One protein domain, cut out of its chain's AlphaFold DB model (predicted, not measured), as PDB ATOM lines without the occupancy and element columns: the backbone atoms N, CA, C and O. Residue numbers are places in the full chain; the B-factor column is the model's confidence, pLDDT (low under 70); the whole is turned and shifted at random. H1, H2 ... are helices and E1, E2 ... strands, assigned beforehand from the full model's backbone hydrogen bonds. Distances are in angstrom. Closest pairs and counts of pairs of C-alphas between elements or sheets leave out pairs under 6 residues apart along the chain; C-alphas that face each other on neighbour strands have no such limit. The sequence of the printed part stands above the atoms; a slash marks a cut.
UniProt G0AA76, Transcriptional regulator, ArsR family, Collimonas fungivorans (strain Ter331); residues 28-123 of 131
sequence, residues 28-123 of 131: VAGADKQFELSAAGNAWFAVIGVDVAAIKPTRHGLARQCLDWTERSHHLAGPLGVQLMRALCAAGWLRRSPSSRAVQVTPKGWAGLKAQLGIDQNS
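This is residues 28 to 123 of the 131 residues of the protein "Transcriptional regulator, ArsR family" of Collimonas fungivorans (strain Ter331) (UniProt G0AA76). One helix, H2, makes the base of an open U: at its first end stands a small strongly twisted sheet, E1, E2 and E3, and at its last end the hairpin E4 and E5. The hairpins E2-E3 and E4-E5 are the two arms, while H1 and H3 lie near H2, and residues 97 to 102 stick out free at the tip of one arm. The printed part has 96 residues with three named helices and five named strands, in the order E1 H1 E2 E3 H2 E4 E5 H3; the sheets, E1 - E2 - E3 and E4 - E5, are antiparallel, and the class is mixed, helices and strands. It is compact, with a radius of gyration of the C-alphas of 13.9 A and spans of 36 by 32 by 25 A.

Start at E1, residues 34 to 37, an edge strand, antiparallel to the inner strand E2, residues 63 to 68; look for N 35 and O 63, 2.9 A apart. E2 forms a hairpin with E3, residues 73 to 77, where N 64 and O 77 are 2.8 A apart. H2, residues 79 to 90, is on this sheet at a height over the sheet of 11.3 A; the closest C-alphas of E2 and H2, Ala 63 and Leu 80, are 5.6 A apart. H1, residues 39 to 47, is close to H2 but not clearly touching: the closest C-alphas, Phe 45 and Leu 84, are 7.8 A apart. At the other end of H2, the closest C-alphas to E4, residues 94 to 96, are Leu 88 and Leu 94, 5.7 A apart. E4 forms a hairpin with E5, residues 103 to 105, with N 95 and O 104 at 2.8 A. H3, residues 107 to 117, is close to H2 but not clearly touching, with the C-alphas of Leu 88 and Gly 109 closest at 7.9 A, at a steep tilt of 44 degrees, opposite ways. In H1, H2 and H3 every O i to N i+4 pair is within hydrogen-bond range.

Find C-alpha 34 at (155.672, 154.209, 121.155), where E1 begins. H1 is 12.7 A long, E2 14.9 A and E3 12.0 A. From C-alpha 79 at (157.288, 149.341, 110.549), H2 runs 16.5 A. H3, 15.1 A long, ends at C-alpha 117, (156.536, 133.376, 123.238).

The C-alphas farthest apart, of Ala 39 and Ser 99, are 37.5 A apart. The printed part has no cut; the long link is residues 48 to 62, from H1 to E2. Mean pLDDT of the printed part is 73.2, and residues 64 to 77 are among those under 70.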
ATOM      1  N   VAL A  28     159.210 147.459 125.308       69.44
ATOM      2  CA  VAL A  28     158.932 148.345 126.442       69.44
ATOM      3  C   VAL A  28     158.125 149.540 125.952       69.44
ATOM      4  O   VAL A  28     158.299 149.999 124.824       69.44
ATOM      5  N   ALA A  29     157.187 150.015 126.771       67.06
ATOM      6  CA  ALA A  29     156.431 151.218 126.445       67.06
ATOM      7  C   ALA A  29     157.358 152.439 126.544       67.06
ATOM      8  O   ALA A  29     157.953 152.672 127.592       67.06
ATOM      9  N   GLY A  30     157.472 153.184 125.447       66.50
ATOM     10  CA  GLY A  30     158.191 154.452 125.379       66.50
ATOM     11  C   GLY A  30     157.245 155.651 125.473       66.50
ATOM     12  O   GLY A  30     156.031 155.512 125.677       66.50
ATOM     13  N   ALA A  31     157.800 156.847 125.280       70.56
ATOM     14  CA  ALA A  31     157.022 158.083 125.200       70.56
ATOM     15  C   ALA A  31     156.022 158.057 124.025       70.56
ATOM     16  O   ALA A  31     156.179 157.310 123.060       70.56
ATOM     17  N   ASP A  32     154.960 158.863 124.102       69.31
ATOM     18  CA  ASP A  32     153.988 159.059 123.013       69.31
ATOM     19  C   ASP A  32     153.352 157.774 122.451       69.31
ATOM     20  O   ASP A  32     153.042 157.673 121.260       69.31
ATOM     21  N   LYS A  33     153.116 156.780 123.321       65.25
ATOM     22  CA  LYS A  33     152.539 155.466 122.965       65.25
ATOM     23  C   LYS A  33     153.415 154.656 122.002       65.25
ATOM     24  O   LYS A  33     152.913 153.758 121.313       65.25
ATOM     25  N   GLN A  34     154.703 154.971 121.929       70.56
ATOM     26  CA  GLN A  34     155.672 154.209 121.155       70.56
ATOM     27  C   GLN A  34     156.058 152.930 121.900       70.56
ATOM     28  O   GLN A  34     155.884 152.806 123.113       70.56
ATOM     29  N   PHE A  35     156.561 151.959 121.151       69.62
ATOM     30  CA  PHE A  35     157.237 150.801 121.709       69.62
ATOM     31  C   PHE A  35     158.714 150.865 121.351       69.62
ATOM     32  O   PHE A  35     159.076 151.023 120.183       69.62
ATOM     33  N   GLU A  36     159.542 150.692 122.368       71.62
ATOM     34  CA  GLU A  36     160.982 150.537 122.256       71.62
ATOM     35  C   GLU A  36     161.351 149.063 122.396       71.62
ATOM     36  O   GLU A  36     160.633 148.276 123.018       71.62
ATOM     37  N   LEU A  37     162.464 148.667 121.787       72.38
ATOM     38  CA  LEU A  37     162.963 147.301 121.859       72.38
ATOM     39  C   LEU A  37     164.027 147.198 122.937       72.38
ATOM     40  O   LEU A  37     164.983 147.970 122.950       72.38
ATOM     41  N   SER A  38     163.890 146.204 123.812       77.06
ATOM     42  CA  SER A  38     164.988 145.844 124.703       77.06
ATOM     43  C   SER A  38     166.085 145.112 123.921       77.06
ATOM     44  O   SER A  38     165.861 144.614 122.812       77.06
ATOM     45  N   ALA A  39     167.267 144.961 124.522       75.25
ATOM     46  CA  ALA A  39     168.328 144.131 123.949       75.25
ATOM     47  C   ALA A  39     167.860 142.680 123.695       75.25
ATOM     48  O   ALA A  39     168.163 142.097 122.653       75.25
ATOM     49  N   ALA A  40     167.054 142.126 124.609       72.81
ATOM     50  CA  ALA A  40     166.437 140.809 124.442       72.81
ATOM     51  C   ALA A  40     165.412 140.794 123.295       72.81
ATOM     52  O   ALA A  40     165.334 139.813 122.556       72.81
ATOM     53  N   GLY A  41     164.670 141.891 123.116       74.75
ATOM     54  CA  GLY A  41     163.798 142.127 121.969       74.75
ATOM     55  C   GLY A  41     164.550 142.035 120.653       74.75
ATOM     56  O   GLY A  41     164.205 141.213 119.810       74.75
ATOM     57  N   ASN A  42     165.615 142.822 120.500       78.50
ATOM     58  CA  ASN A  42     166.436 142.817 119.287       78.50
ATOM     59  C   ASN A  42     166.971 141.422 118.948       78.50
ATOM     60  O   ASN A  42     166.848 140.979 117.806       78.50
ATOM     61  N   ALA A  43     167.512 140.709 119.939       80.06
ATOM     62  CA  ALA A  43     168.009 139.350 119.741       80.06
ATOM     63  C   ALA A  43     166.894 138.390 119.291       80.06
ATOM     64  O   ALA A  43     167.085 137.591 118.377       80.06
ATOM     65  N   TRP A  44     165.708 138.495 119.890       82.12
ATOM     66  CA  TRP A  44     164.563 137.667 119.523       82.12
ATOM     67  C   TRP A  44     164.041 137.967 118.111       82.12
ATOM     68  O   TRP A  44     163.771 137.044 117.342       82.12
ATOM     69  N   PHE A  45     163.945 139.246 117.735       81.25
ATOM     70  CA  PHE A  45     163.536 139.635 116.385       81.25
ATOM     71  C   PHE A  45     164.532 139.132 115.332       81.25
ATOM     72  O   PHE A  45     164.106 138.628 114.295       81.25
ATOM     73  N   ALA A  46     165.835 139.146 115.620       82.75
ATOM     74  CA  ALA A  46     166.828 138.547 114.731       82.75
ATOM     75  C   ALA A  46     166.606 137.031 114.553       82.75
ATOM     76  O   ALA A  46     166.617 136.539 113.425       82.75
ATOM     77  N   VAL A  47     166.315 136.299 115.638       82.75
ATOM     78  CA  VAL A  47     166.014 134.851 115.596       82.75
ATOM     79  C   VAL A  47     164.785 134.544 114.737       82.75
ATOM     80  O   VAL A  47     164.763 133.529 114.042       82.75
ATOM     81  N   ILE A  48     163.773 135.415 114.746       78.50
ATOM     82  CA  ILE A  48     162.563 135.230 113.932       78.50
ATOM     83  C   ILE A  48     162.707 135.738 112.489       78.50
ATOM     84  O   ILE A  48     161.767 135.625 111.703       78.50
ATOM     85  N   GLY A  49     163.883 136.258 112.119       81.94
ATOM     86  CA  GLY A  49     164.192 136.735 110.770       81.94
ATOM     87  C   GLY A  49     163.803 138.191 110.508       81.94
ATOM     88  O   GLY A  49     163.594 138.578 109.359       81.94
ATOM     89  N   VAL A  50     163.675 139.005 111.556       82.56
ATOM     90  CA  VAL A  50     163.443 140.449 111.467       82.56
ATOM     91  C   VAL A  50     164.737 141.183 111.810       82.56
ATOM     92  O   VAL A  50     165.131 141.269 112.970       82.56
ATOM     93  N   ASP A  51     165.370 141.766 110.795       83.81
ATOM     94  CA  ASP A  51     166.463 142.715 110.998       83.81
ATOM     95  C   ASP A  51     165.887 144.074 111.410       83.81
ATOM     96  O   ASP A  51     165.415 144.841 110.570       83.81
ATOM     97  N   VAL A  52     165.887 144.343 112.717       81.31
ATOM     98  CA  VAL A  52     165.390 145.598 113.295       81.31
ATOM     99  C   VAL A  52     166.248 146.791 112.873       81.31
ATOM    100  O   VAL A  52     165.703 147.869 112.638       81.31
ATOM    101  N   ALA A  53     167.567 146.619 112.746       81.12
ATOM    102  CA  ALA A  53     168.484 147.711 112.419       81.12
ATOM    103  C   ALA A  53     168.261 148.237 110.992       81.12
ATOM    104  O   ALA A  53     168.447 149.424 110.727       81.12
ATOM    105  N   ALA A  54     167.790 147.377 110.086       81.38
ATOM    106  CA  ALA A  54     167.401 147.758 108.730       81.38
ATOM    107  C   ALA A  54     166.033 148.467 108.639       81.38
ATOM    108  O   ALA A  54     165.660 148.965 107.570       81.38
ATOM    109  N   ILE A  55     165.251 148.520 109.723       82.81
ATOM    110  CA  ILE A  55     163.923 149.140 109.713       82.81
ATOM    111  C   ILE A  55     164.062 150.651 109.863       82.81
ATOM    112  O   ILE A  55     164.483 151.159 110.898       82.81
ATOM    113  N   LYS A  56     163.618 151.398 108.848       80.75
ATOM    114  CA  LYS A  56     163.514 152.857 108.940       80.75
ATOM    115  C   LYS A  56     162.334 153.247 109.846       80.75
ATOM    116  O   LYS A  56     161.196 152.884 109.524       80.75
ATOM    117  N   PRO A  57     162.560 153.985 110.950       78.69
ATOM    118  CA  PRO A  57     161.481 154.490 111.788       78.69
ATOM    119  C   PRO A  57     160.598 155.479 111.021       78.69
ATOM    120  O   PRO A  57     161.039 156.143 110.081       78.69
ATOM    121  N   THR A  58     159.344 155.611 111.443       79.69
ATOM    122  CA  THR A  58     158.471 156.703 110.983       79.69
ATOM    123  C   THR A  58     158.500 157.860 111.980       79.69
ATOM    124  O   THR A  58     159.079 157.737 113.056       79.69
ATOM    125  N   ARG A  59     157.771 158.949 111.693       77.00
ATOM    126  CA  ARG A  59     157.514 160.017 112.681       77.00
ATOM    127  C   ARG A  59     156.862 159.525 113.986       77.00
ATOM    128  O   ARG A  59     156.831 160.265 114.954       77.00
ATOM    129  N   HIS A  60     156.317 158.304 113.992       67.88
ATOM    130  CA  HIS A  60     155.703 157.648 115.152       67.88
ATOM    131  C   HIS A  60     156.566 156.498 115.706       67.88
ATOM    132  O   HIS A  60     156.032 155.598 116.350       67.88
ATOM    133  N   GLY A  61     157.864 156.474 115.387       76.62
ATOM    134  CA  GLY A  61     158.806 155.439 115.821       76.62
ATOM    135  C   GLY A  61     158.800 154.162 114.967       76.62
ATOM    136  O   GLY A  61     158.244 154.118 113.859       76.62
ATOM    137  N   LEU A  62     159.475 153.126 115.485       70.00
ATOM    138  CA  LEU A  62     159.566 151.770 114.909       70.00
ATOM    139  C   LEU A  62     158.304 150.944 115.159       70.00
ATOM    140  O   LEU A  62     157.889 150.146 114.312       70.00
ATOM    141  N   ALA A  63     157.693 151.152 116.319       74.38
ATOM    142  CA  ALA A  63     156.467 150.513 116.733       74.38
ATOM    143  C   ALA A  63     155.645 151.470 117.596       74.38
ATOM    144  O   ALA A  63     156.189 152.283 118.339       74.38
ATOM    145  N   ARG A  64     154.322 151.354 117.517       66.31
ATOM    146  CA  ARG A  64     153.380 152.114 118.337       66.31
ATOM    147  C   ARG A  64     152.227 151.244 118.787       66.31
ATOM    148  O   ARG A  64     151.827 150.308 118.091       66.31
ATOM    149  N   GLN A  65     151.634 151.631 119.904       62.47
ATOM    150  CA  GLN A  65     150.338 151.130 120.322       62.47
ATOM    151  C   GLN A  65     149.280 151.678 119.363       62.47
ATOM    152  O   GLN A  65     149.059 152.891 119.261       62.47
ATOM    153  N   CYS A  66     148.622 150.788 118.633       60.78
ATOM    154  CA  CYS A  66     147.424 151.131 117.885       60.78
ATOM    155  C   CYS A  66     146.228 150.488 118.577       60.78
ATOM    156  O   CYS A  66     146.232 149.296 118.879       60.78
ATOM    157  N   LEU A  67     145.244 151.319 118.912       42.59
ATOM    158  CA  LEU A  67     144.011 150.872 119.535       42.59
ATOM    159  C   LEU A  67     143.144 150.235 118.451       42.59
ATOM    160  O   LEU A  67     142.737 150.916 117.509       42.59
ATOM    161  N   ASP A  68     142.875 148.941 118.583       54.72
ATOM    162  CA  ASP A  68     141.792 148.327 117.830       54.72
ATOM    163  C   ASP A  68     140.472 148.654 118.539       54.72
ATOM    164  O   ASP A  68     140.244 148.236 119.676       54.72
ATOM    165  N   TRP A  69     139.627 149.455 117.890       29.83
ATOM    166  CA  TRP A  69     138.354 149.911 118.451       29.83
ATOM    167  C   TRP A  69     137.317 148.793 118.558       29.83
ATOM    168  O   TRP A  69     136.425 148.889 119.398       29.83
ATOM    169  N   THR A  70     137.451 147.723 117.771       41.59
ATOM    170  CA  THR A  70     136.547 146.568 117.851       41.59
ATOM    171  C   THR A  70     136.866 145.641 119.020       41.59
ATOM    172  O   THR A  70     135.994 144.916 119.484       41.59
ATOM    173  N   GLU A  71     138.087 145.702 119.552       39.44
ATOM    174  CA  GLU A  71     138.595 144.739 120.540       39.44
ATOM    175  C   GLU A  71     139.133 145.409 121.823       39.44
ATOM    176  O   GLU A  71     139.599 144.731 122.737       39.44
ATOM    177  N   ARG A  72     139.066 146.752 121.884       48.38
ATOM    178  CA  ARG A  72     139.528 147.645 122.969       48.38
ATOM    179  C   ARG A  72     140.939 147.357 123.474       48.38
ATOM    180  O   ARG A  72     141.197 147.424 124.674       48.38
ATOM    181  N   SER A  73     141.866 147.042 122.581       50.97
ATOM    182  CA  SER A  73     143.190 146.614 123.020       50.97
ATOM    183  C   SER A  73     144.298 147.032 122.043       50.97
ATOM    184  O   SER A  73     144.038 147.409 120.892       50.97
ATOM    185  N   HIS A  74     145.546 147.057 122.523       53.12
ATOM    186  CA  HIS A  74     146.675 147.716 121.853       53.12
ATOM    187  C   HIS A  74     147.516 146.750 121.020       53.12
ATOM    188  O   HIS A  74     148.304 145.989 121.574       53.12
ATOM    189  N   HIS A  75     147.391 146.785 119.690       64.06
ATOM    190  CA  HIS A  75     148.237 145.979 118.804       64.06
ATOM    191  C   HIS A  75     149.541 146.695 118.431       64.06
ATOM    192  O   HIS A  75     149.616 147.928 118.409       64.06
ATOM    193  N   LEU A  76     150.564 145.895 118.111       67.81
ATOM    194  CA  LEU A  76     151.849 146.360 117.597       67.81
ATOM    195  C   LEU A  76     151.670 146.890 116.166       67.81
ATOM    196  O   LEU A  76     151.619 146.119 115.208       67.81
ATOM    197  N   ALA A  77     151.563 148.207 116.018       65.12
ATOM    198  CA  ALA A  77     151.529 148.872 114.720       65.12
ATOM    199  C   ALA A  77     152.869 149.542 114.409       65.12
ATOM    200  O   ALA A  77     153.689 149.754 115.294       65.12
ATOM    201  N   GLY A  78     153.075 149.914 113.148       73.50
ATOM    202  CA  GLY A  78     154.309 150.543 112.677       73.50
ATOM    203  C   GLY A  78     155.221 149.587 111.899       73.50
ATOM    204  O   GLY A  78     154.880 148.412 111.719       73.50
ATOM    205  N   PRO A  79     156.360 150.093 111.396       79.06
ATOM    206  CA  PRO A  79     157.288 149.341 110.549       79.06
ATOM    207  C   PRO A  79     157.708 147.979 111.116       79.06
ATOM    208  O   PRO A  79     157.751 146.995 110.377       79.06
ATOM    209  N   LEU A  80     157.937 147.894 112.430       78.81
ATOM    210  CA  LEU A  80     158.297 146.648 113.108       78.81
ATOM    211  C   LEU A  80     157.184 145.599 113.025       78.81
ATOM    212  O   LEU A  80     157.452 144.444 112.706       78.81
ATOM    213  N   GLY A  81     155.927 145.993 113.252       76.50
ATOM    214  CA  GLY A  81     154.779 145.084 113.162       76.50
ATOM    215  C   GLY A  81     154.577 144.539 111.745       76.50
ATOM    216  O   GLY A  81     154.261 143.363 111.562       76.50
ATOM    217  N   VAL A  82     154.832 145.366 110.724       80.94
ATOM    218  CA  VAL A  82     154.785 144.939 109.317       80.94
ATOM    219  C   VAL A  82     155.875 143.912 109.021       80.94
ATOM    220  O   VAL A  82     155.587 142.872 108.426       80.94
ATOM    221  N   GLN A  83     157.111 144.175 109.447       83.44
ATOM    222  CA  GLN A  83     158.230 143.258 109.227       83.44
ATOM    223  C   GLN A  83     158.051 141.950 110.002       83.44
ATOM    224  O   GLN A  83     158.260 140.883 109.428       83.44
ATOM    225  N   LEU A  84     157.547 142.007 111.236       82.00
ATOM    226  CA  LEU A  84     157.183 140.823 112.013       82.00
ATOM    227  C   LEU A  84     156.128 139.980 111.294       82.00
ATOM    228  O   LEU A  84     156.311 138.779 111.114       82.00
ATOM    229  N   MET A  85     155.045 140.601 110.824       80.81
ATOM    230  CA  MET A  85     154.001 139.896 110.078       80.81
ATOM    231  C   MET A  85     154.565 139.219 108.819       80.81
ATOM    232  O   MET A  85     154.198 138.085 108.511       80.81
ATOM    233  N   ARG A  86     155.466 139.890 108.092       83.56
ATOM    234  CA  ARG A  86     156.129 139.318 106.908       83.56
ATOM    235  C   ARG A  86     157.021 138.138 107.275       83.56
ATOM    236  O   ARG A  86     156.914 137.106 106.620       83.56
ATOM    237  N   ALA A  87     157.833 138.264 108.320       84.56
ATOM    238  CA  ALA A  87     158.715 137.200 108.792       84.56
ATOM    239  C   ALA A  87     157.923 135.965 109.243       84.56
ATOM    240  O   ALA A  87     158.209 134.850 108.817       84.56
ATOM    241  N   LEU A  88     156.844 136.163 110.001       83.38
ATOM    242  CA  LEU A  88     155.960 135.083 110.437       83.38
ATOM    243  C   LEU A  88     155.238 134.397 109.262       83.38
ATOM    244  O   LEU A  88     155.077 133.175 109.260       83.38
ATOM    245  N   CYS A  89     154.828 135.150 108.236       84.94
ATOM    246  CA  CYS A  89     154.292 134.559 107.005       84.94
ATOM    247  C   CYS A  89     155.371 133.768 106.243       84.94
ATOM    248  O   CYS A  89     155.117 132.640 105.830       84.94
ATOM    249  N   ALA A  90     156.579 134.323 106.094       87.00
ATOM    250  CA  ALA A  90     157.696 133.684 105.392       87.00
ATOM    251  C   ALA A  90     158.178 132.405 106.095       87.00
ATOM    252  O   ALA A  90     158.469 131.406 105.444       87.00
ATOM    253  N   ALA A  91     158.167 132.387 107.431       85.25
ATOM    254  CA  ALA A  91     158.455 131.203 108.235       85.25
ATOM    255  C   ALA A  91     157.358 130.119 108.133       85.25
ATOM    256  O   ALA A  91     157.533 128.996 108.628       85.25
ATOM    257  N   GLY A  92     156.222 130.435 107.499       86.50
ATOM    258  CA  GLY A  92     155.054 129.567 107.374       86.50
ATOM    259  C   GLY A  92     154.243 129.456 108.663       86.50
ATOM    260  O   GLY A  92     153.475 128.508 108.819       86.50
ATOM    261  N   TRP A  93     154.433 130.379 109.609       85.94
ATOM    262  CA  TRP A  93     153.701 130.390 110.876       85.94
ATOM    263  C   TRP A  93     152.304 130.959 110.689       85.94
ATOM    264  O   TRP A  93     151.371 130.526 111.360       85.94
ATOM    265  N   LEU A  94     152.158 131.887 109.743       83.19
ATOM    266  CA  LEU A  94     150.902 132.544 109.421       83.19
ATOM    267  C   LEU A  94     150.529 132.356 107.964       83.19
ATOM    268  O   LEU A  94     151.380 132.373 107.074       83.19
ATOM    269  N   ARG A  95     149.227 132.274 107.725       80.56
ATOM    270  CA  ARG A  95     148.623 132.339 106.401       80.56
ATOM    271  C   ARG A  95     147.622 133.484 106.376       80.56
ATOM    272  O   ARG A  95     146.761 133.573 107.244       80.56
ATOM    273  N   ARG A  96     147.738 134.374 105.393       77.50
ATOM    274  CA  ARG A  96     146.770 135.460 105.198       77.50
ATOM    275  C   ARG A  96     145.509 134.928 104.532       77.50
ATOM    276  O   ARG A  96     145.602 134.103 103.623       77.50
ATOM    277  N   SER A  97     144.356 135.421 104.969       75.06
ATOM    278  CA  SER A  97     143.111 135.212 104.241       75.06
ATOM    279  C   SER A  97     143.149 135.991 102.918       75.06
ATOM    280  O   SER A  97     143.552 137.155 102.918       75.06
ATOM    281  N   PRO A  98     142.736 135.394 101.788       69.19
ATOM    282  CA  PRO A  98     142.626 136.110 100.519       69.19
ATOM    283  C   PRO A  98     141.432 137.077 100.482       69.19
ATOM    284  O   PRO A  98     141.434 138.014  99.690       69.19
ATOM    285  N   SER A  99     140.421 136.870 101.332       69.12
ATOM    286  CA  SER A  99     139.162 137.628 101.328       69.12
ATOM    287  C   SER A  99     139.013 138.599 102.502       69.12
ATOM    288  O   SER A  99     138.035 139.342 102.565       69.12
ATOM    289  N   SER A 100     139.951 138.610 103.452       70.31
ATOM    290  CA  SER A 100     139.874 139.474 104.631       70.31
ATOM    291  C   SER A 100     141.254 139.861 105.161       70.31
ATOM    292  O   SER A 100     142.277 139.303 104.777       70.31
ATOM    293  N   ARG A 101     141.291 140.820 106.093       65.00
ATOM    294  CA  ARG A 101     142.521 141.190 106.821       65.00
ATOM    295  C   ARG A 101     142.902 140.186 107.912       65.00
ATOM    296  O   ARG A 101     143.879 140.407 108.623       65.00
ATOM    297  N   ALA A 102     142.138 139.107 108.056       67.12
ATOM    298  CA  ALA A 102     142.417 138.095 109.050       67.12
ATOM    299  C   ALA A 102     143.610 137.230 108.627       67.12
ATOM    300  O   ALA A 102     143.873 137.001 107.440       67.12
ATOM    301  N   VAL A 103     144.329 136.729 109.622       70.06
ATOM    302  CA  VAL A 103     145.392 135.745 109.432       70.06
ATOM    303  C   VAL A 103     145.013 134.465 110.160       70.06
ATOM    304  O   VAL A 103     144.152 134.461 111.032       70.06
ATOM    305  N   GLN A 104     145.608 133.357 109.754       74.94
ATOM    306  CA  GLN A 104     145.442 132.059 110.381       74.94
ATOM    307  C   GLN A 104     146.816 131.576 110.824       74.94
ATOM    308  O   GLN A 104     147.755 131.546 110.027       74.94
ATOM    309  N   VAL A 105     146.929 131.186 112.090       78.06
ATOM    310  CA  VAL A 105     148.135 130.542 112.609       78.06
ATOM    311  C   VAL A 105     148.131 129.081 112.158       78.06
ATOM    312  O   VAL A 105     147.146 128.364 112.337       78.06
ATOM    313  N   THR A 106     149.216 128.641 111.528       81.00
ATOM    314  CA  THR A 106     149.385 127.253 111.077       81.00
ATOM    315  C   THR A 106     149.776 126.352 112.255       81.00
ATOM    316  O   THR A 106     150.244 126.854 113.277       81.00
ATOM    317  N   PRO A 107     149.684 125.014 112.141       83.50
ATOM    318  CA  PRO A 107     150.196 124.112 113.179       83.50
ATOM    319  C   PRO A 107     151.678 124.356 113.509       83.50
ATOM    320  O   PRO A 107     152.069 124.392 114.674       83.50
ATOM    321  N   LYS A 108     152.495 124.627 112.479       86.12
ATOM    322  CA  LYS A 108     153.897 125.043 112.636       86.12
ATOM    323  C   LYS A 108     154.005 126.369 113.393       86.12
ATOM    324  O   LYS A 108     154.874 126.518 114.248       86.12
ATOM    325  N   GLY A 109     153.118 127.315 113.091       82.81
ATOM    326  CA  GLY A 109     153.025 128.593 113.783       82.81
ATOM    327  C   GLY A 109     152.708 128.442 115.262       82.81
ATOM    328  O   GLY A 109     153.395 129.046 116.072       82.81
ATOM    329  N   TRP A 110     151.750 127.590 115.636       83.12
ATOM    330  CA  TRP A 110     151.440 127.324 117.045       83.12
ATOM    331  C   TRP A 110     152.620 126.714 117.797       83.12
ATOM    332  O   TRP A 110     152.920 127.144 118.908       83.12
ATOM    333  N   ALA A 111     153.338 125.767 117.186       83.62
ATOM    334  CA  ALA A 111     154.550 125.208 117.781       83.62
ATOM    335  C   ALA A 111     155.638 126.280 117.980       83.62
ATOM    336  O   ALA A 111     156.242 126.362 119.050       83.62
ATOM    337  N   GLY A 112     155.852 127.136 116.976       81.81
ATOM    338  CA  GLY A 112     156.814 128.236 117.037       81.81
ATOM    339  C   GLY A 112     156.450 129.304 118.071       81.81
ATOM    340  O   GLY A 112     157.292 129.697 118.875       81.81
ATOM    341  N   LEU A 113     155.187 129.731 118.100       77.81
ATOM    342  CA  LEU A 113     154.660 130.698 119.064       77.81
ATOM    343  C   LEU A 113     154.746 130.170 120.498       77.81
ATOM    344  O   LEU A 113     155.156 130.910 121.391       77.81
ATOM    345  N   LYS A 114     154.450 128.885 120.719       77.12
ATOM    346  CA  LYS A 114     154.595 128.255 122.033       77.12
ATOM    347  C   LYS A 114     156.053 128.230 122.477       77.12
ATOM    348  O   LYS A 114     156.351 128.606 123.604       77.12
ATOM    349  N   ALA A 115     156.967 127.836 121.592       78.88
ATOM    350  CA  ALA A 115     158.390 127.753 121.914       78.88
ATOM    351  C   ALA A 115     159.035 129.127 122.160       78.88
ATOM    352  O   ALA A 115     159.888 129.260 123.032       78.88
ATOM    353  N   GLN A 116     158.650 130.144 121.384       76.25
ATOM    354  CA  GLN A 116     159.314 131.450 121.397       76.25
ATOM    355  C   GLN A 116     158.654 132.476 122.318       76.25
ATOM    356  O   GLN A 116     159.342 133.360 122.823       76.25
ATOM    357  N   LEU A 117     157.335 132.389 122.506       71.75
ATOM    358  CA  LEU A 117     156.536 133.376 123.238       71.75
ATOM    359  C   LEU A 117     155.665 132.751 124.340       71.75
ATOM    360  O   LEU A 117     155.019 133.485 125.082       71.75
ATOM    361  N   GLY A 118     155.625 131.418 124.454       70.38
ATOM    362  CA  GLY A 118     154.738 130.727 125.395       70.38
ATOM    363  C   GLY A 118     153.258 130.787 125.009       70.38
ATOM    364  O   GLY A 118     152.410 130.505 125.845       70.38
ATOM    365  N   ILE A 119     152.937 131.165 123.765       70.44
ATOM    366  CA  ILE A 119     151.555 131.329 123.295       70.44
ATOM    367  C   ILE A 119     151.056 130.012 122.700       70.44
ATOM    368  O   ILE A 119     151.657 129.474 121.770       70.44
ATOM    369  N   ASP A 120     149.927 129.522 123.194       70.31
ATOM    370  CA  ASP A 120     149.273 128.307 122.717       70.31
ATOM    371  C   ASP A 120     147.868 128.596 122.153       70.31
ATOM    372  O   ASP A 120     147.320 129.695 122.257       70.31
ATOM    373  N   GLN A 121     147.283 127.594 121.500       63.00
ATOM    374  CA  GLN A 121     146.006 127.737 120.804       63.00
ATOM    375  C   GLN A 121     144.823 127.990 121.759       63.00
ATOM    376  O   GLN A 121     143.869 128.667 121.375       63.00
ATOM    377  N   ASN A 122     144.897 127.509 123.006       54.34
ATOM    378  CA  ASN A 122     143.877 127.742 124.029       54.34
ATOM    379  C   ASN A 122     143.990 129.146 124.630       54.34
ATOM    380  O   ASN A 122     142.967 129.787 124.873       54.34
ATOM    381  N   SER A 123     145.205 129.664 124.816       50.28
ATOM    382  CA  SER A 123     145.405 131.039 125.294       50.28
ATOM    383  C   SER A 123     144.998 132.097 124.262       50.28
ATOM    384  O   SER A 123     144.580 133.186 124.649       50.28
TER     385      SER A 123